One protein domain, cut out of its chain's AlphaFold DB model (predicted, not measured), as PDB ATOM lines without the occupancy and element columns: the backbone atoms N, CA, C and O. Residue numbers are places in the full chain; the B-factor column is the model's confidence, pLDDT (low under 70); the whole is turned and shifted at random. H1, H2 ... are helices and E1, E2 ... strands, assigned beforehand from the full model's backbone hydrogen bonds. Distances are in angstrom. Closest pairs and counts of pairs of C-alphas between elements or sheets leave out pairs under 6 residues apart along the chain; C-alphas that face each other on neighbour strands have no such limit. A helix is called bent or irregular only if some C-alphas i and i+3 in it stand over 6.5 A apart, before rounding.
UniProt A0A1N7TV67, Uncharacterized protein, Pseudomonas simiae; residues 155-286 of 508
ATOM      1  N   PRO A 155     103.963 139.801 185.867       78.25
ATOM      2  CA  PRO A 155     102.775 140.117 186.646       78.25
ATOM      3  C   PRO A 155     102.599 141.629 186.787       78.25
ATOM      4  O   PRO A 155     103.554 142.354 187.053       78.25
ATOM      5  N   ARG A 156     101.350 142.096 186.680       77.25
ATOM      6  CA  ARG A 156     100.993 143.509 186.877       77.25
ATOM      7  C   ARG A 156     101.396 143.991 188.266       77.25
ATOM      8  O   ARG A 156     101.024 143.370 189.265       77.25
ATOM      9  N   GLN A 157     102.082 145.128 188.319       66.31
ATOM     10  CA  GLN A 157     102.418 145.777 189.580       66.31
ATOM     11  C   GLN A 157     101.186 146.512 190.142       66.31
ATOM     12  O   GLN A 157     100.456 147.171 189.392       66.31
ATOM     13  N   PRO A 158     100.903 146.400 191.451       58.56
ATOM     14  CA  PRO A 158      99.807 147.132 192.073       58.56
ATOM     15  C   PRO A 158     100.083 148.644 192.060       58.56
ATOM     16  O   PRO A 158     101.214 149.079 192.238       58.56
ATOM     17  N   GLY A 159      99.034 149.454 191.894       60.25
ATOM     18  CA  GLY A 159      99.132 150.921 191.971       60.25
ATOM     19  C   GLY A 159      99.441 151.638 190.652       60.25
ATOM     20  O   GLY A 159      99.471 152.864 190.637       60.25
ATOM     21  N   MET A 160      99.608 150.915 189.541       72.94
ATOM     22  CA  MET A 160      99.778 151.527 188.219       72.94
ATOM     23  C   MET A 160      98.455 152.022 187.621       72.94
ATOM     24  O   MET A 160      97.395 151.423 187.815       72.94
ATOM     25  N   SER A 161      98.530 153.120 186.860       78.00
ATOM     26  CA  SER A 161      97.399 153.648 186.090       78.00
ATOM     27  C   SER A 161      97.029 152.704 184.939       78.00
ATOM     28  O   SER A 161      97.882 151.977 184.433       78.00
ATOM     29  N   GLN A 162      95.775 152.747 184.474       79.75
ATOM     30  CA  GLN A 162      95.350 151.936 183.325       79.75
ATOM     31  C   GLN A 162      96.187 152.236 182.072       79.75
ATOM     32  O   GLN A 162      96.576 151.311 181.373       79.75
ATOM     33  N   ARG A 163      96.545 153.510 181.855       85.81
ATOM     34  CA  ARG A 163      97.453 153.918 180.777       85.81
ATOM     35  C   ARG A 163      98.786 153.171 180.861       85.81
ATOM     36  O   ARG A 163      99.180 152.554 179.886       85.81
ATOM     37  N   HIS A 164      99.450 153.176 182.018       82.62
ATOM     38  CA  HIS A 164     100.739 152.489 182.178       82.62
ATOM     39  C   HIS A 164     100.617 150.966 182.050       82.62
ATOM     40  O   HIS A 164     101.526 150.321 181.530       82.62
ATOM     41  N   LEU A 165      99.493 150.388 182.486       83.94
ATOM     42  CA  LEU A 165      99.211 148.969 182.278       83.94
ATOM     43  C   LEU A 165      99.082 148.629 180.787       83.94
ATOM     44  O   LEU A 165      99.649 147.632 180.351       83.94
ATOM     45  N   ASP A 166      98.388 149.454 180.004       88.50
ATOM     46  CA  ASP A 166      98.237 149.243 178.560       88.50
ATOM     47  C   ASP A 166      99.553 149.494 177.796       88.50
ATOM     48  O   ASP A 166      99.791 148.880 176.755       88.50
ATOM     49  N   THR A 167     100.423 150.366 178.321       91.38
ATOM     50  CA  THR A 167     101.735 150.684 177.736       91.38
ATOM     51  C   THR A 167     102.806 149.628 178.016       91.38
ATOM     52  O   THR A 167     103.607 149.358 177.128       91.38
ATOM     53  N   PHE A 168     102.846 149.021 179.209       90.56
ATOM     54  CA  PHE A 168     103.975 148.166 179.620       90.56
ATOM     55  C   PHE A 168     103.605 146.753 180.100       90.56
ATOM     56  O   PHE A 168     104.486 146.017 180.537       90.56
ATOM     57  N   PHE A 169     102.338 146.335 180.039       88.31
ATOM     58  CA  PHE A 169     101.925 144.987 180.459       88.31
ATOM     59  C   PHE A 169     101.138 144.250 179.389       88.31
ATOM     60  O   PHE A 169     100.587 144.834 178.464       88.31
ATOM     61  N   SER A 170     101.041 142.929 179.566       88.69
ATOM     62  CA  SER A 170     100.675 141.999 178.488       88.69
ATOM     63  C   SER A 170     101.708 142.078 177.358       88.69
ATOM     64  O   SER A 170     101.358 142.217 176.188       88.69
ATOM     65  N   LEU A 171     102.986 142.064 177.756       92.69
ATOM     66  CA  LEU A 171     104.114 142.110 176.839       92.69
ATOM     67  C   LEU A 171     104.048 140.908 175.897       92.69
ATOM     68  O   LEU A 171     103.699 139.800 176.296       92.69
ATOM     69  N   SER A 172     104.360 141.140 174.632       93.12
ATOM     70  CA  SER A 172     104.346 140.113 173.597       93.12
ATOM     71  C   SER A 172     105.410 140.416 172.556       93.12
ATOM     72  O   SER A 172     105.856 141.556 172.428       93.12
ATOM     73  N   PHE A 173     105.813 139.393 171.813       92.19
ATOM     74  CA  PHE A 173     106.798 139.517 170.748       92.19
ATOM     75  C   PHE A 173     106.107 139.377 169.393       92.19
ATOM     76  O   PHE A 173     105.325 138.444 169.184       92.19
ATOM     77  N   THR A 174     106.366 140.305 168.473       86.56
ATOM     78  CA  THR A 174     105.772 140.272 167.132       86.56
ATOM     79  C   THR A 174     106.357 139.136 166.291       86.56
ATOM     80  O   THR A 174     107.518 138.758 166.426       86.56
ATOM     81  N   ASN A 175     105.556 138.586 165.380       75.00
ATOM     82  CA  ASN A 175     106.008 137.598 164.400       75.00
ATOM     83  C   ASN A 175     106.094 138.276 163.018       75.00
ATOM     84  O   ASN A 175     105.126 138.945 162.645       75.00
ATOM     85  N   PRO A 176     107.186 138.141 162.240       69.00
ATOM     86  CA  PRO A 176     108.436 137.414 162.514       69.00
ATOM     87  C   PRO A 176     109.550 138.261 163.147       69.00
ATOM     88  O   PRO A 176     110.627 137.736 163.401       69.00
ATOM     89  N   GLY A 177     109.319 139.562 163.367       69.38
ATOM     90  CA  GLY A 177     110.362 140.518 163.758       69.38
ATOM     91  C   GLY A 177     110.891 140.379 165.188       69.38
ATOM     92  O   GLY A 177     111.974 140.879 165.473       69.38
ATOM     93  N   GLY A 178     110.161 139.708 166.084       80.56
ATOM     94  CA  GLY A 178     110.555 139.549 167.486       80.56
ATOM     95  C   GLY A 178     110.535 140.855 168.286       80.56
ATOM     96  O   GLY A 178     111.098 140.902 169.378       80.56
ATOM     97  N   GLU A 179     109.906 141.910 167.759       87.88
ATOM     98  CA  GLU A 179     109.829 143.211 168.423       87.88
ATOM     99  C   GLU A 179     108.932 143.114 169.656       87.88
ATOM    100  O   GLU A 179     107.877 142.473 169.621       87.88
ATOM    101  N   LEU A 180     109.336 143.772 170.742       93.62
ATOM    102  CA  LEU A 180     108.544 143.823 171.962       93.62
ATOM    103  C   LEU A 180     107.375 144.799 171.787       93.62
ATOM    104  O   LEU A 180     107.558 145.955 171.406       93.62
ATOM    105  N   ALA A 181     106.169 144.347 172.104       93.06
ATOM    106  CA  ALA A 181     104.954 145.141 172.011       93.06
ATOM    107  C   ALA A 181     104.050 144.936 173.228       93.06
ATOM    108  O   ALA A 181     104.060 143.889 173.881       93.06
ATOM    109  N   ALA A 182     103.227 145.944 173.484       92.81
ATOM    110  CA  ALA A 182     102.144 145.935 174.458       92.81
ATOM    111  C   ALA A 182     100.829 146.347 173.758       92.81
ATOM    112  O   ALA A 182     100.860 146.762 172.595       92.81
ATOM    113  N   PRO A 183      99.660 146.274 174.423       90.06
ATOM    114  CA  PRO A 183      98.383 146.684 173.833       90.06
ATOM    115  C   PRO A 183      98.372 148.104 173.246       90.06
ATOM    116  O   PRO A 183      97.684 148.346 172.257       90.06
ATOM    117  N   ALA A 184      99.138 149.037 173.826       89.94
ATOM    118  CA  ALA A 184      99.250 150.408 173.329       89.94
ATOM    119  C   ALA A 184     100.146 150.571 172.082       89.94
ATOM    120  O   ALA A 184     100.130 151.643 171.476       89.94
ATOM    121  N   GLY A 185     100.922 149.552 171.692       91.31
ATOM    122  CA  GLY A 185     101.803 149.593 170.521       91.31
ATOM    123  C   GLY A 185     103.195 148.986 170.752       91.31
ATOM    124  O   GLY A 185     103.453 148.389 171.802       91.31
ATOM    125  N   PRO A 186     104.100 149.117 169.763       92.19
ATOM    126  CA  PRO A 186     105.474 148.631 169.867       92.19
ATOM    127  C   PRO A 186     106.295 149.459 170.864       92.19
ATOM    128  O   PRO A 186     106.104 150.675 171.001       92.19
ATOM    129  N   LEU A 187     107.237 148.794 171.530       94.50
ATOM    130  CA  LEU A 187     108.165 149.378 172.493       94.50
ATOM    131  C   LEU A 187     109.580 149.375 171.919       94.50
ATOM    132  O   LEU A 187     110.057 148.358 171.417       94.50
ATOM    133  N   ARG A 188     110.282 150.504 172.044       94.75
ATOM    134  CA  ARG A 188     111.727 150.544 171.811       94.75
ATOM    135  C   ARG A 188     112.426 149.933 173.021       94.75
ATOM    136  O   ARG A 188     112.149 150.326 174.154       94.75
ATOM    137  N   VAL A 189     113.337 148.999 172.764       95.94
ATOM    138  CA  VAL A 189     114.150 148.339 173.788       95.94
ATOM    139  C   VAL A 189     115.578 148.854 173.685       95.94
ATOM    140  O   VAL A 189     116.199 148.762 172.629       95.94
ATOM    141  N   SER A 190     116.112 149.377 174.785       96.75
ATOM    142  CA  SER A 190     117.541 149.664 174.919       96.75
ATOM    143  C   SER A 190     118.141 148.807 176.024       96.75
ATOM    144  O   SER A 190     117.545 148.627 177.083       96.75
ATOM    145  N   THR A 191     119.325 148.272 175.768       96.00
ATOM    146  CA  THR A 191     120.128 147.526 176.745       96.00
ATOM    147  C   THR A 191     120.886 148.491 177.639       96.00
ATOM    148  O   THR A 191     121.340 149.531 177.164       96.00
ATOM    149  N   VAL A 192     121.006 148.160 178.923       94.81
ATOM    150  CA  VAL A 192     121.782 148.945 179.888       94.81
ATOM    151  C   VAL A 192     123.171 148.330 180.020       94.81
ATOM    152  O   VAL A 192     123.287 147.116 180.175       94.81
ATOM    153  N   HIS A 193     124.209 149.158 179.964       93.06
ATOM    154  CA  HIS A 193     125.610 148.741 180.036       93.06
ATOM    155  C   HIS A 193     126.324 149.445 181.180       93.06
ATOM    156  O   HIS A 193     125.998 150.586 181.513       93.06
ATOM    157  N   LEU A 194     127.310 148.762 181.750       89.19
ATOM    158  CA  LEU A 194     128.203 149.284 182.775       89.19
ATOM    159  C   LEU A 194     129.641 149.255 182.254       89.19
ATOM    160  O   LEU A 194     130.144 148.195 181.888       89.19
ATOM    161  N   ARG A 195     130.319 150.399 182.267       87.06
ATOM    162  CA  ARG A 195     131.761 150.508 182.046       87.06
ATOM    163  C   ARG A 195     132.443 150.739 183.386       87.06
ATOM    164  O   ARG A 195     132.030 151.594 184.162       87.06
ATOM    165  N   ARG A 196     133.485 149.962 183.668       77.81
ATOM    166  CA  ARG A 196     134.231 150.055 184.932       77.81
ATOM    167  C   ARG A 196     135.201 151.234 184.884       77.81
ATOM    168  O   ARG A 196     135.683 151.576 183.811       77.81
ATOM    169  N   GLU A 197     135.503 151.841 186.031       70.38
ATOM    170  CA  GLU A 197     136.422 152.996 186.091       70.38
ATOM    171  C   GLU A 197     137.840 152.656 185.604       70.38
ATOM    172  O   GLU A 197     138.481 153.479 184.958       70.38
ATOM    173  N   ASP A 198     138.301 151.426 185.848       67.81
ATOM    174  CA  ASP A 198     139.622 150.947 185.418       67.81
ATOM    175  C   ASP A 198     139.651 150.467 183.953       67.81
ATOM    176  O   ASP A 198     140.674 149.967 183.471       67.81
ATOM    177  N   ALA A 199     138.530 150.570 183.235       65.69
ATOM    178  CA  ALA A 199     138.442 150.136 181.853       65.69
ATOM    179  C   ALA A 199     139.090 151.155 180.902       65.69
ATOM    180  O   ALA A 199     138.917 152.364 181.039       65.69
ATOM    181  N   GLY A 200     139.839 150.664 179.912       64.75
ATOM    182  CA  GLY A 200     140.400 151.521 178.865       64.75
ATOM    183  C   GLY A 200     139.314 152.131 177.968       64.75
ATOM    184  O   GLY A 200     138.214 151.597 177.872       64.75
ATOM    185  N   ASP A 201     139.656 153.204 177.245       64.94
ATOM    186  CA  ASP A 201     138.734 153.962 176.370       64.94
ATOM    187  C   ASP A 201     137.997 153.122 175.297       64.94
ATOM    188  O   ASP A 201     136.986 153.572 174.763       64.94
ATOM    189  N   ASP A 202     138.477 151.915 174.973       68.94
ATOM    190  CA  ASP A 202     137.880 151.000 173.978       68.94
ATOM    191  C   ASP A 202     136.957 149.928 174.605       68.94
ATOM    192  O   ASP A 202     136.529 148.992 173.932       68.94
ATOM    193  N   ASP A 203     136.648 150.021 175.905       77.44
ATOM    194  CA  ASP A 203     135.727 149.085 176.554       77.44
ATOM    195  C   ASP A 203     134.277 149.337 176.114       77.44
ATOM    196  O   ASP A 203     133.674 150.390 176.377       77.44
ATOM    197  N   SER A 204     133.696 148.327 175.463       78.50
ATOM    198  CA  SER A 204     132.301 148.304 175.025       78.50
ATOM    199  C   SER A 204     131.295 148.273 176.178       78.50
ATOM    200  O   SER A 204     130.103 148.422 175.919       78.50
ATOM    201  N   GLY A 205     131.754 148.088 177.418       86.12
ATOM    202  CA  GLY A 205     130.918 147.951 178.603       86.12
ATOM    203  C   GLY A 205     130.330 146.546 178.744       86.12
ATOM    204  O   GLY A 205     130.118 145.817 177.772       86.12
ATOM    205  N   GLU A 206     130.063 146.155 179.987       89.50
ATOM    206  CA  GLU A 206     129.349 144.930 180.328       89.50
ATOM    207  C   GLU A 206     127.841 145.165 180.205       89.50
ATOM    208  O   GLU A 206     127.271 146.013 180.895       89.50
ATOM    209  N   ILE A 207     127.176 144.376 179.360       92.75
ATOM    210  CA  ILE A 207     125.718 144.381 179.260       92.75
ATOM    211  C   ILE A 207     125.085 143.839 180.548       92.75
ATOM    212  O   ILE A 207     125.402 142.744 181.010       92.75
ATOM    213  N   LEU A 208     124.137 144.587 181.108       92.31
ATOM    214  CA  LEU A 208     123.332 144.167 182.250       92.31
ATOM    215  C   LEU A 208     122.061 143.444 181.773       92.31
ATOM    216  O   LEU A 208     121.537 143.764 180.703       92.31
ATOM    217  N   PRO A 209     121.497 142.507 182.563       93.50
ATOM    218  CA  PRO A 209     120.222 141.854 182.256       93.50
ATOM    219  C   PRO A 209     119.021 142.788 182.532       93.50
ATOM    220  O   PRO A 209     118.084 142.434 183.251       93.50
ATOM    221  N   LEU A 210     119.075 143.997 181.966       94.38
ATOM    222  CA  LEU A 210     118.144 145.105 182.149       94.38
ATOM    223  C   LEU A 210     117.781 145.732 180.808       94.38
ATOM    224  O   LEU A 210     118.641 145.923 179.943       94.38
ATOM    225  N   TRP A 211     116.522 146.140 180.682       96.50
ATOM    226  CA  TRP A 211     116.045 146.911 179.542       96.50
ATOM    227  C   TRP A 211     115.459 148.240 179.967       96.50
ATOM    228  O   TRP A 211     114.622 148.295 180.861       96.50
ATOM    229  N   LEU A 212     115.809 149.286 179.231       97.06
ATOM    230  CA  LEU A 212     114.998 150.484 179.140       97.06
ATOM    231  C   LEU A 212     113.940 150.274 178.052       97.06
ATOM    232  O   LEU A 212     114.265 150.103 176.875       97.06
ATOM    233  N   LEU A 213     112.677 150.297 178.456       96.44
ATOM    234  CA  LEU A 213     111.510 150.249 177.588       96.44
ATOM    235  C   LEU A 213     110.989 151.666 177.370       96.44
ATOM    236  O   LEU A 213     110.706 152.379 178.333       96.44
ATOM    237  N   GLN A 214     110.815 152.060 176.112       95.75
ATOM    238  CA  GLN A 214     110.233 153.354 175.758       95.75
ATOM    239  C   GLN A 214     109.048 153.153 174.825       95.75
ATOM    240  O   GLN A 214     109.138 152.451 173.813       95.75
ATOM    241  N   ALA A 215     107.927 153.787 175.155       92.69
ATOM    242  CA  ALA A 215     106.774 153.787 174.274       92.69
ATOM    243  C   ALA A 215     107.064 154.616 173.015       92.69
ATOM    244  O   ALA A 215     107.573 155.729 173.079       92.69
ATOM    245  N   THR A 216     106.695 154.098 171.847       88.06
ATOM    246  CA  THR A 216     106.918 154.782 170.558       88.06
ATOM    247  C   THR A 216     106.002 155.991 170.330       88.06
ATOM    248  O   THR A 216     106.307 156.859 169.514       88.06
ATOM    249  N   HIS A 217     104.885 156.066 171.058       85.56
ATOM    250  CA  HIS A 217     103.857 157.103 170.911       85.56
ATOM    251  C   HIS A 217     103.656 157.965 172.171       85.56
ATOM    252  O   HIS A 217     102.721 158.765 172.222       85.56
ATOM    253  N   SER A 218     104.505 157.820 173.191       87.19
ATOM    254  CA  SER A 218     104.497 158.667 174.389       87.19
ATOM    255  C   SER A 218     105.917 158.876 174.919       87.19
ATOM    256  O   SER A 218     106.874 158.312 174.402       87.19
ATOM    257  N   THR A 219     106.066 159.719 175.938       88.31
ATOM    258  CA  THR A 219     107.332 159.894 176.670       88.31
ATOM    259  C   THR A 219     107.454 158.924 177.846       88.31
ATOM    260  O   THR A 219     108.326 159.106 178.687       88.31
ATOM    261  N   ASP A 220     106.548 157.947 177.952       91.12
ATOM    262  CA  ASP A 220     106.524 157.024 179.082       91.12
ATOM    263  C   ASP A 220     107.705 156.052 178.951       91.12
ATOM    264  O   ASP A 220     107.953 155.490 177.875       91.12
ATOM    265  N   MET A 221     108.419 155.842 180.056       94.31
ATOM    266  CA  MET A 221     109.585 154.968 180.131       94.31
ATOM    267  C   MET A 221     109.454 153.996 181.299       94.31
ATOM    268  O   MET A 221     108.825 154.288 182.321       94.31
ATOM    269  N   ALA A 222     110.055 152.823 181.147       93.38
ATOM    270  CA  ALA A 222     110.137 151.846 182.215       93.38
ATOM    271  C   ALA A 222     111.454 151.077 182.163       93.38
ATOM    272  O   ALA A 222     111.948 150.747 181.088       93.38
ATOM    273  N   LEU A 223     111.988 150.740 183.330       94.44
ATOM    274  CA  LEU A 223     113.045 149.755 183.475       94.44
ATOM    275  C   LEU A 223     112.409 148.368 183.606       94.44
ATOM    276  O   LEU A 223     111.451 148.176 184.358       94.44
ATOM    277  N   TYR A 224     112.931 147.391 182.880       94.00
ATOM    278  CA  TYR A 224     112.522 146.000 182.985       94.00
ATOM    279  C   TYR A 224     113.698 145.123 183.401       94.00
ATOM    280  O   TYR A 224     114.773 145.185 182.804       94.00
ATOM    281  N   SER A 225     113.460 144.249 184.377       92.69
ATOM    282  CA  SER A 225     114.337 143.120 184.684       92.69
ATOM    283  C   SER A 225     113.511 141.856 184.908       92.69
ATOM    284  O   SER A 225     112.395 141.935 185.435       92.69
ATOM    285  N   PRO A 226     114.031 140.659 184.592       92.69
ATOM    286  CA  PRO A 226     113.329 139.426 184.924       92.69
ATOM    287  C   PRO A 226     113.103 139.258 186.425       92.69
ATOM    288  O   PRO A 226     112.118 138.634 186.793       92.69
ATOM    289  N   ALA A 227     113.941 139.834 187.290       87.50
ATOM    290  CA  ALA A 227     113.778 139.780 188.741       87.50
ATOM    291  C   ALA A 227     112.637 140.669 189.264       87.50
ATOM    292  O   ALA A 227     111.836 140.224 190.087       87.50
ATOM    293  N   MET A 228     112.550 141.916 188.793       82.00
ATOM    294  CA  MET A 228     111.647 142.931 189.355       82.00
ATOM    295  C   MET A 228     110.415 143.208 188.481       82.00
ATOM    296  O   MET A 228     109.459 143.841 188.933       82.00
ATOM    297  N   GLY A 229     110.400 142.705 187.246       88.56
ATOM    298  CA  GLY A 229     109.395 143.041 186.246       88.56
ATOM    299  C   GLY A 229     109.566 144.475 185.750       88.56
ATOM    300  O   GLY A 229     110.682 144.972 185.643       88.56
ATOM    301  N   VAL A 230     108.446 145.128 185.436       89.56
ATOM    302  CA  VAL A 230     108.407 146.513 184.944       89.56
ATOM    303  C   VAL A 230     108.373 147.499 186.112       89.56
ATOM    304  O   VAL A 230     107.484 147.425 186.964       89.56
ATOM    305  N   GLN A 231     109.287 148.463 186.092       87.19
ATOM    306  CA  GLN A 231     109.363 149.607 186.996       87.19
ATOM    307  C   GLN A 231     109.262 150.895 186.190       87.19
ATOM    308  O   GLN A 231     110.023 151.101 185.254       87.19
ATOM    309  N   LEU A 232     108.315 151.761 186.539       87.69
ATOM    310  CA  LEU A 232     108.179 153.054 185.868       87.69
ATOM    311  C   LEU A 232     109.311 153.982 186.303       87.69
ATOM    312  O   LEU A 232     109.635 154.025 187.489       87.69
ATOM    313  N   ILE A 233     109.858 154.724 185.346       89.31
ATOM    314  CA  ILE A 233     110.847 155.776 185.581       89.31
ATOM    315  C   ILE A 233     110.389 157.047 184.869       89.31
ATOM    316  O   ILE A 233     109.775 156.973 183.800       89.31
ATOM    317  N   ASP A 234     110.679 158.204 185.456       87.25
ATOM    318  CA  ASP A 234     110.261 159.488 184.895       87.25
ATOM    319  C   ASP A 234     111.359 160.066 183.993       87.25
ATOM    320  O   ASP A 234     111.074 160.687 182.964       87.25
ATOM    321  N   GLN A 235     112.626 159.839 184.354       90.12
ATOM    322  CA  GLN A 235     113.803 160.327 183.644       90.12
ATOM    323  C   GLN A 235     114.841 159.222 183.449       90.12
ATOM    324  O   GLN A 235     114.894 158.245 184.190       90.12
ATOM    325  N   LEU A 236     115.694 159.382 182.431       90.19
ATOM    326  CA  LEU A 236     116.769 158.425 182.155       90.19
ATOM    327  C   LEU A 236     117.734 158.316 183.349       90.19
ATOM    328  O   LEU A 236     118.127 157.214 183.717       90.19
ATOM    329  N   ASP A 237     118.033 159.445 183.996       88.50
ATOM    330  CA  ASP A 237     118.944 159.524 185.144       88.50
ATOM    331  C   ASP A 237     118.435 158.764 186.385       88.50
ATOM    332  O   ASP A 237     119.235 158.414 187.254       88.50
ATOM    333  N   ASP A 238     117.140 158.419 186.443       86.44
ATOM    334  CA  ASP A 238     116.565 157.603 187.522       86.44
ATOM    335  C   ASP A 238     117.097 156.159 187.509       86.44
ATOM    336  O   ASP A 238     117.009 155.461 188.521       86.44
ATOM    337  N   ILE A 239     117.673 155.695 186.391       89.50
ATOM    338  CA  ILE A 239     118.269 154.356 186.288       89.50
ATOM    339  C   ILE A 239     119.489 154.235 187.200       89.50
ATOM    340  O   ILE A 239     119.630 153.218 187.874       89.50
ATOM    341  N   GLY A 240     120.350 155.256 187.252       85.44
ATOM    342  CA  GLY A 240     121.624 155.211 187.978       85.44
ATOM    343  C   GLY A 240     121.481 154.731 189.431       85.44
ATOM    344  O   GLY A 240     122.114 153.741 189.799       85.44
ATOM    345  N   PRO A 241     120.608 155.352 190.249       82.62
ATOM    346  CA  PRO A 241     120.335 154.901 191.614       82.62
ATOM    347  C   PRO A 241     119.794 153.466 191.723       82.62
ATOM    348  O   PRO A 241     120.047 152.802 192.726       82.62
ATOM    349  N   LEU A 242     119.063 152.981 190.713       81.94
ATOM    350  CA  LEU A 242     118.491 151.630 190.680       81.94
ATOM    351  C   LEU A 242     119.520 150.562 190.281       81.94
ATOM    352  O   LEU A 242     119.316 149.380 190.558       81.94
ATOM    353  N   LEU A 243     120.641 150.947 189.658       84.50
ATOM    354  CA  LEU A 243     121.663 149.991 189.226       84.50
ATOM    355  C   LEU A 243     122.300 149.242 190.389       84.50
ATOM    356  O   LEU A 243     122.666 148.086 190.201       84.50
ATOM    357  N   ALA A 244     122.394 149.852 191.575       77.06
ATOM    358  CA  ALA A 244     122.976 149.215 192.758       77.06
ATOM    359  C   ALA A 244     122.318 147.858 193.080       77.06
ATOM    360  O   ALA A 244     123.015 146.913 193.446       77.06
ATOM    361  N   ASP A 245     121.008 147.724 192.841       74.75
ATOM    362  CA  ASP A 245     120.250 146.482 193.052       74.75
ATOM    363  C   ASP A 245     120.535 145.404 191.979       74.75
ATOM    364  O   ASP A 245     120.083 144.263 192.078       74.75
ATOM    365  N   HIS A 246     121.291 145.745 190.935       77.31
ATOM    366  CA  HIS A 246     121.627 144.884 189.798       77.31
ATOM    367  C   HIS A 246     123.135 144.624 189.650       77.31
ATOM    368  O   HIS A 246     123.565 143.894 188.741       77.31
ATOM    369  N   LEU A 247     123.952 145.199 190.536       78.12
ATOM    370  CA  LEU A 247     125.386 144.944 190.600       78.12
ATOM    371  C   LEU A 247     125.687 143.666 191.381       78.12
ATOM    372  O   LEU A 247     124.929 143.234 192.251       78.12
ATOM    373  N   SER A 248     126.807 143.030 191.040       76.88
ATOM    374  CA  SER A 248     127.259 141.863 191.785       76.88
ATOM    375  C   SER A 248     127.982 142.294 193.058       76.88
ATOM    376  O   SER A 248     128.948 143.053 192.962       76.88
ATOM    377  N   PRO A 249     127.615 141.750 194.230       70.06
ATOM    378  CA  PRO A 249     128.369 141.986 195.456       70.06
ATOM    379  C   PRO A 249     129.759 141.333 195.421       70.06
ATOM    380  O   PRO A 249     130.591 141.656 196.254       70.06
ATOM    381  N   LEU A 250     130.023 140.404 194.492       70.25
ATOM    382  CA  LEU A 250     131.331 139.750 194.358       70.25
ATOM    383  C   LEU A 250     132.365 140.616 193.638       70.25
ATOM    384  O   LEU A 250     133.544 140.278 193.657       70.25
ATOM    385  N   LEU A 251     131.921 141.677 192.966       70.56
ATOM    386  CA  LEU A 251     132.804 142.547 192.203       70.56
ATOM    387  C   LEU A 251     133.357 143.707 193.050       70.56
ATOM    388  O   LEU A 251     134.305 144.333 192.602       70.56
ATOM    389  N   ASP A 252     132.827 143.972 194.260       60.19
ATOM    390  CA  ASP A 252     133.228 145.108 195.128       60.19
ATOM    391  C   ASP A 252     133.359 146.447 194.351       60.19
ATOM    392  O   ASP A 252     134.184 147.306 194.661       60.19
ATOM    393  N   GLU A 253     132.546 146.628 193.305       57.62
ATOM    394  CA  GLU A 253     132.714 147.703 192.325       57.62
ATOM    395  C   GLU A 253     131.966 148.982 192.746       57.62
ATOM    396  O   GLU A 253     130.749 148.928 192.968       57.62
ATOM    397  N   PRO A 254     132.617 150.166 192.786       57.59
ATOM    398  CA  PRO A 254     131.879 151.402 192.577       57.59
ATOM    399  C   PRO A 254     131.285 151.344 191.166       57.59
ATOM    400  O   PRO A 254     131.971 150.983 190.209       57.59
ATOM    401  N   ALA A 255     129.993 151.645 191.029       57.66
ATOM    402  CA  ALA A 255     129.363 151.717 189.717       57.66
ATOM    403  C   ALA A 255     130.124 152.756 188.877       57.66
ATOM    404  O   ALA A 255     130.063 153.944 189.189       57.66
ATOM    405  N   GLY A 256     130.869 152.308 187.864       70.94
ATOM    406  CA  GLY A 256     131.500 153.208 186.902       70.94
ATOM    407  C   GLY A 256     130.459 153.900 186.013       70.94
ATOM    408  O   GLY A 256     129.279 154.006 186.357       70.94
ATOM    409  N   GLU A 257     130.875 154.387 184.846       86.81
ATOM    410  CA  GLU A 257     129.949 155.003 183.892       86.81
ATOM    411  C   GLU A 257     128.912 153.976 183.407       86.81
ATOM    412  O   GLU A 257     129.248 152.849 183.043       86.81
ATOM    413  N   TRP A 258     127.639 154.364 183.359       90.94
ATOM    414  CA  TRP A 258     126.585 153.552 182.759       90.94
ATOM    415  C   TRP A 258     125.980 154.274 181.559       90.94
ATOM    416  O   TRP A 258     125.914 155.501 181.513       90.94
ATOM    417  N   PHE A 259     125.525 153.500 180.579       92.75
ATOM    418  CA  PHE A 259     124.898 154.033 179.372       92.75
ATOM    419  C   PHE A 259     123.890 153.041 178.790       92.75
ATOM    420  O   PHE A 259     123.811 151.881 179.200       92.75
ATOM    421  N   VAL A 260     123.092 153.508 177.830       95.44
ATOM    422  CA  VAL A 260     122.096 152.689 177.133       95.44
ATOM    423  C   VAL A 260     122.413 152.582 175.650       95.44
ATOM    424  O   VAL A 260     122.848 153.547 175.023       95.44
ATOM    425  N   VAL A 261     122.161 151.406 175.080       94.56
ATOM    426  CA  VAL A 261     122.339 151.136 173.648       94.56
ATOM    427  C   VAL A 261     121.044 150.566 173.090       94.56
ATOM    428  O   VAL A 261     120.546 149.556 173.599       94.56
ATOM    429  N   GLU A 262     120.497 151.206 172.053       93.44
ATOM    430  CA  GLU A 262     119.301 150.720 171.358       93.44
ATOM    431  C   GLU A 262     119.561 149.313 170.814       93.44
ATOM    432  O   GLU A 262     120.560 149.058 170.137       93.44
ATOM    433  N   HIS A 263     118.671 148.383 171.148       89.31
ATOM    434  CA  HIS A 263     118.813 146.993 170.764       89.31
ATOM    435  C   HIS A 263     117.960 146.695 169.537       89.31
ATOM    436  O   HIS A 263     116.740 146.857 169.556       89.31
ATOM    437  N   ALA A 264     118.611 146.215 168.480       82.25
ATOM    438  CA  ALA A 264     117.948 145.698 167.294       82.25
ATOM    439  C   ALA A 264     117.909 144.164 167.348       82.25
ATOM    440  O   ALA A 264     118.951 143.530 167.509       82.25
ATOM    441  N   GLY A 265     116.725 143.573 167.171       82.31
ATOM    442  CA  GLY A 265     116.532 142.120 167.131       82.31
ATOM    443  C   GLY A 265     115.653 141.584 168.260       82.31
ATOM    444  O   GLY A 265     114.861 142.313 168.861       82.31
ATOM    445  N   LEU A 266     115.774 140.280 168.522       89.12
ATOM    446  CA  LEU A 266     114.986 139.585 169.532       89.12
ATOM    447  C   LEU A 266     115.509 139.926 170.932       89.12
ATOM    448  O   LEU A 266     116.449 139.310 171.432       89.12
ATOM    449  N   ALA A 267     114.856 140.891 171.583       91.00
ATOM    450  CA  ALA A 267     115.302 141.452 172.855       91.00
ATOM    451  C   ALA A 267     115.747 140.414 173.914       91.00
ATOM    452  O   ALA A 267     116.805 140.631 174.505       91.00
ATOM    453  N   PRO A 268     115.049 139.280 174.158       94.44
ATOM    454  CA  PRO A 268     115.456 138.257 175.134       94.44
ATOM    455  C   PRO A 268     116.890 137.721 174.990       94.44
ATOM    456  O   PRO A 268     117.483 137.328 175.995       94.44
ATOM    457  N   GLU A 269     117.487 137.760 173.796       94.75
ATOM    458  CA  GLU A 269     118.901 137.401 173.591       94.75
ATOM    459  C   GLU A 269     119.860 138.326 174.353       94.75
ATOM    460  O   GLU A 269     120.914 137.899 174.828       94.75
ATOM    461  N   SER A 270     119.480 139.593 174.529       94.62
ATOM    462  CA  SER A 270     120.262 140.556 175.303       94.62
ATOM    463  C   SER A 270     120.206 140.286 176.814       94.62
ATOM    464  O   SER A 270     121.210 140.480 177.494       94.62
ATOM    465  N   LEU A 271     119.099 139.741 177.340       95.69
ATOM    466  CA  LEU A 271     119.042 139.273 178.736       95.69
ATOM    467  C   LEU A 271     119.937 138.054 178.937       95.69
ATOM    468  O   LEU A 271     120.686 138.001 179.908       95.69
ATOM    469  N   ALA A 272     119.884 137.091 178.010       96.50
ATOM    470  CA  ALA A 272     120.765 135.924 178.038       96.50
ATOM    471  C   ALA A 272     122.245 136.342 177.983       96.50
ATOM    472  O   ALA A 272     123.051 135.855 178.776       96.50
ATOM    473  N   SER A 273     122.578 137.306 177.117       95.31
ATOM    474  CA  SER A 273     123.910 137.918 177.046       95.31
ATOM    475  C   SER A 273     124.310 138.567 178.370       95.31
ATOM    476  O   SER A 273     125.405 138.302 178.854       95.31
ATOM    477  N   GLY A 274     123.419 139.352 178.986       94.50
ATOM    478  CA  GLY A 274     123.658 139.998 180.279       94.50
ATOM    479  C   GLY A 274     123.935 139.014 181.412       94.50
ATOM    480  O   GLY A 274     124.875 139.196 182.185       94.50
ATOM    481  N   TYR A 275     123.175 137.921 181.489       95.56
ATOM    482  CA  TYR A 275     123.413 136.885 182.495       95.56
ATOM    483  C   TYR A 275     124.735 136.146 182.289       95.56
ATOM    484  O   TYR A 275     125.464 135.930 183.259       95.56
ATOM    485  N   LEU A 276     125.067 135.782 181.047       96.31
ATOM    486  CA  LEU A 276     126.344 135.144 180.740       96.31
ATOM    487  C   LEU A 276     127.515 136.092 181.023       96.31
ATOM    488  O   LEU A 276     128.458 135.694 181.703       96.31
ATOM    489  N   ALA A 277     127.444 137.341 180.551       93.69
ATOM    490  CA  ALA A 277     128.471 138.355 180.783       93.69
ATOM    491  C   ALA A 277     128.746 138.513 182.282       93.69
ATOM    492  O   ALA A 277     129.897 138.399 182.706       93.69
ATOM    493  N   ARG A 278     127.686 138.615 183.095       91.31
ATOM    494  CA  ARG A 278     127.818 138.719 184.548       91.31
ATOM    495  C   ARG A 278     128.510 137.509 185.172       91.31
ATOM    496  O   ARG A 278     129.419 137.682 185.978       91.31
ATOM    497  N   GLN A 279     128.124 136.290 184.793       94.81
ATOM    498  CA  GLN A 279     128.774 135.077 185.305       94.81
ATOM    499  C   GLN A 279     130.262 135.029 184.941       94.81
ATOM    500  O   GLN A 279     131.096 134.681 185.776       94.81
ATOM    501  N   LEU A 280     130.616 135.393 183.706       94.94
ATOM    502  CA  LEU A 280     132.007 135.408 183.251       94.94
ATOM    503  C   LEU A 280     132.835 136.466 183.983       94.94
ATOM    504  O   LEU A 280     133.971 136.174 184.364       94.94
ATOM    505  N   SER A 281     132.259 137.646 184.205       91.44
ATOM    506  CA  SER A 281     132.848 138.735 184.982       91.44
ATOM    507  C   SER A 281     133.092 138.343 186.437       91.44
ATOM    508  O   SER A 281     134.197 138.530 186.940       91.44
ATOM    509  N   GLU A 282     132.106 137.739 187.105       92.56
ATOM    510  CA  GLU A 282     132.250 137.268 188.488       92.56
ATOM    511  C   GLU A 282     133.332 136.187 188.614       92.56
ATOM    512  O   GLU A 282     134.124 136.224 189.549       92.56
ATOM    513  N   ILE A 283     133.419 135.252 187.658       95.38
ATOM    514  CA  ILE A 283     134.478 134.225 187.651       95.38
ATOM    515  C   ILE A 283     135.852 134.856 187.399       95.38
ATOM    516  O   ILE A 283     136.841 134.426 187.989       95.38
ATOM    517  N   ALA A 284     135.927 135.867 186.529       92.38
ATOM    518  CA  ALA A 284     137.166 136.588 186.244       92.38
ATOM    519  C   ALA A 284     137.699 137.349 187.467       92.38
ATOM    520  O   ALA A 284     138.910 137.460 187.626       92.38
ATOM    521  N   ALA A 285     136.800 137.843 188.318       90.50
ATOM    522  CA  ALA A 285     137.129 138.587 189.529       90.50
ATOM    523  C   ALA A 285     137.521 137.696 190.720       90.50
ATOM    524  O   ALA A 285     137.920 138.209 191.766       90.50
ATOM    525  N   ILE A 286     137.425 136.365 190.599       92.44
ATOM    526  CA  ILE A 286     137.875 135.457 191.658       92.44
ATOM    527  C   ILE A 286     139.389 135.605 191.824       92.44
ATOM    528  O   ILE A 286     140.159 135.072 191.030       92.44
TER     529      ILE A 286
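Overview. This is residues 155 to 286 of the 508 residues of an uncharacterized protein of Pseudomonas simiae (UniProt A0A1N7TV67). A strongly twisted antiparallel sheet of six strands makes the body; the long helix H3 runs along its bent strand E3, H1 packs at one end near E1, and H2 packs on it near E6 and E4. The printed part has 132 residues with three named helices and six named strands, H1 E1 E2 E3 E4 E5 H2 E6 H3, of mixed class. E1 to E5 form a meander, each strand the antiparallel neighbour of the one before. It is compact, radius of gyration of the C-alphas 15.3 A, spans 45 by 33 by 25 A.

Along the chain. Find C-alpha 162 at (95.350, 151.936, 183.325); H1 runs from there to residue 168. Then come E1, 180 to 182; E2, 185 to 194, 29.1 A; E3, 206 to 215, 25.0 A, which bends by 72 degrees at residue 209; E4, 221 to 225; E5, 229 to 233; H2, 236 to 246; E6, 258 to 262; and H3, 268 to 284, 24.4 A, ending at (137.166, 136.588, 186.244).

Arrangement. Look at E2: E1 and E6 lie on one side, E3 on the other side. Within hydrogen-bond range are N 182 and O 185, 3.0 A, N 191 and O 261, 2.8 A, and N 190 and O 212, 2.9 A. E4 neighbours E3, N 213 and O 222 at 2.8 A, and E5, N 223 and O 231 at 2.8 A. H3 is on the sheet, height 7.3 A, over E3; their closest C-alphas, Pro 209 and Gly 274, are 4.4 A apart. H1 and H2 are also on the sheet; the closest C-alphas of H1 and E1 are Thr 167 and Ala 182, 5.8 A, of H2 and E6 Gly 240 and Trp 258, 7.4 A. Every O i to N i+4 pair is within range in H1 and H3, 1 of 7 in H2, beside 6 of 8 O i to N i+3 pairs.

Size, cuts and confidence. The farthest C-alphas, Gln 162 and Ile 286, are 46.4 A apart. The printed part has no cut; links H1 to E1, E2 to E3 and H2 to E6 are long. Confidence is under 70 at residues 157 to 159, 176 to 177, 198 to 202 and 252 to 255.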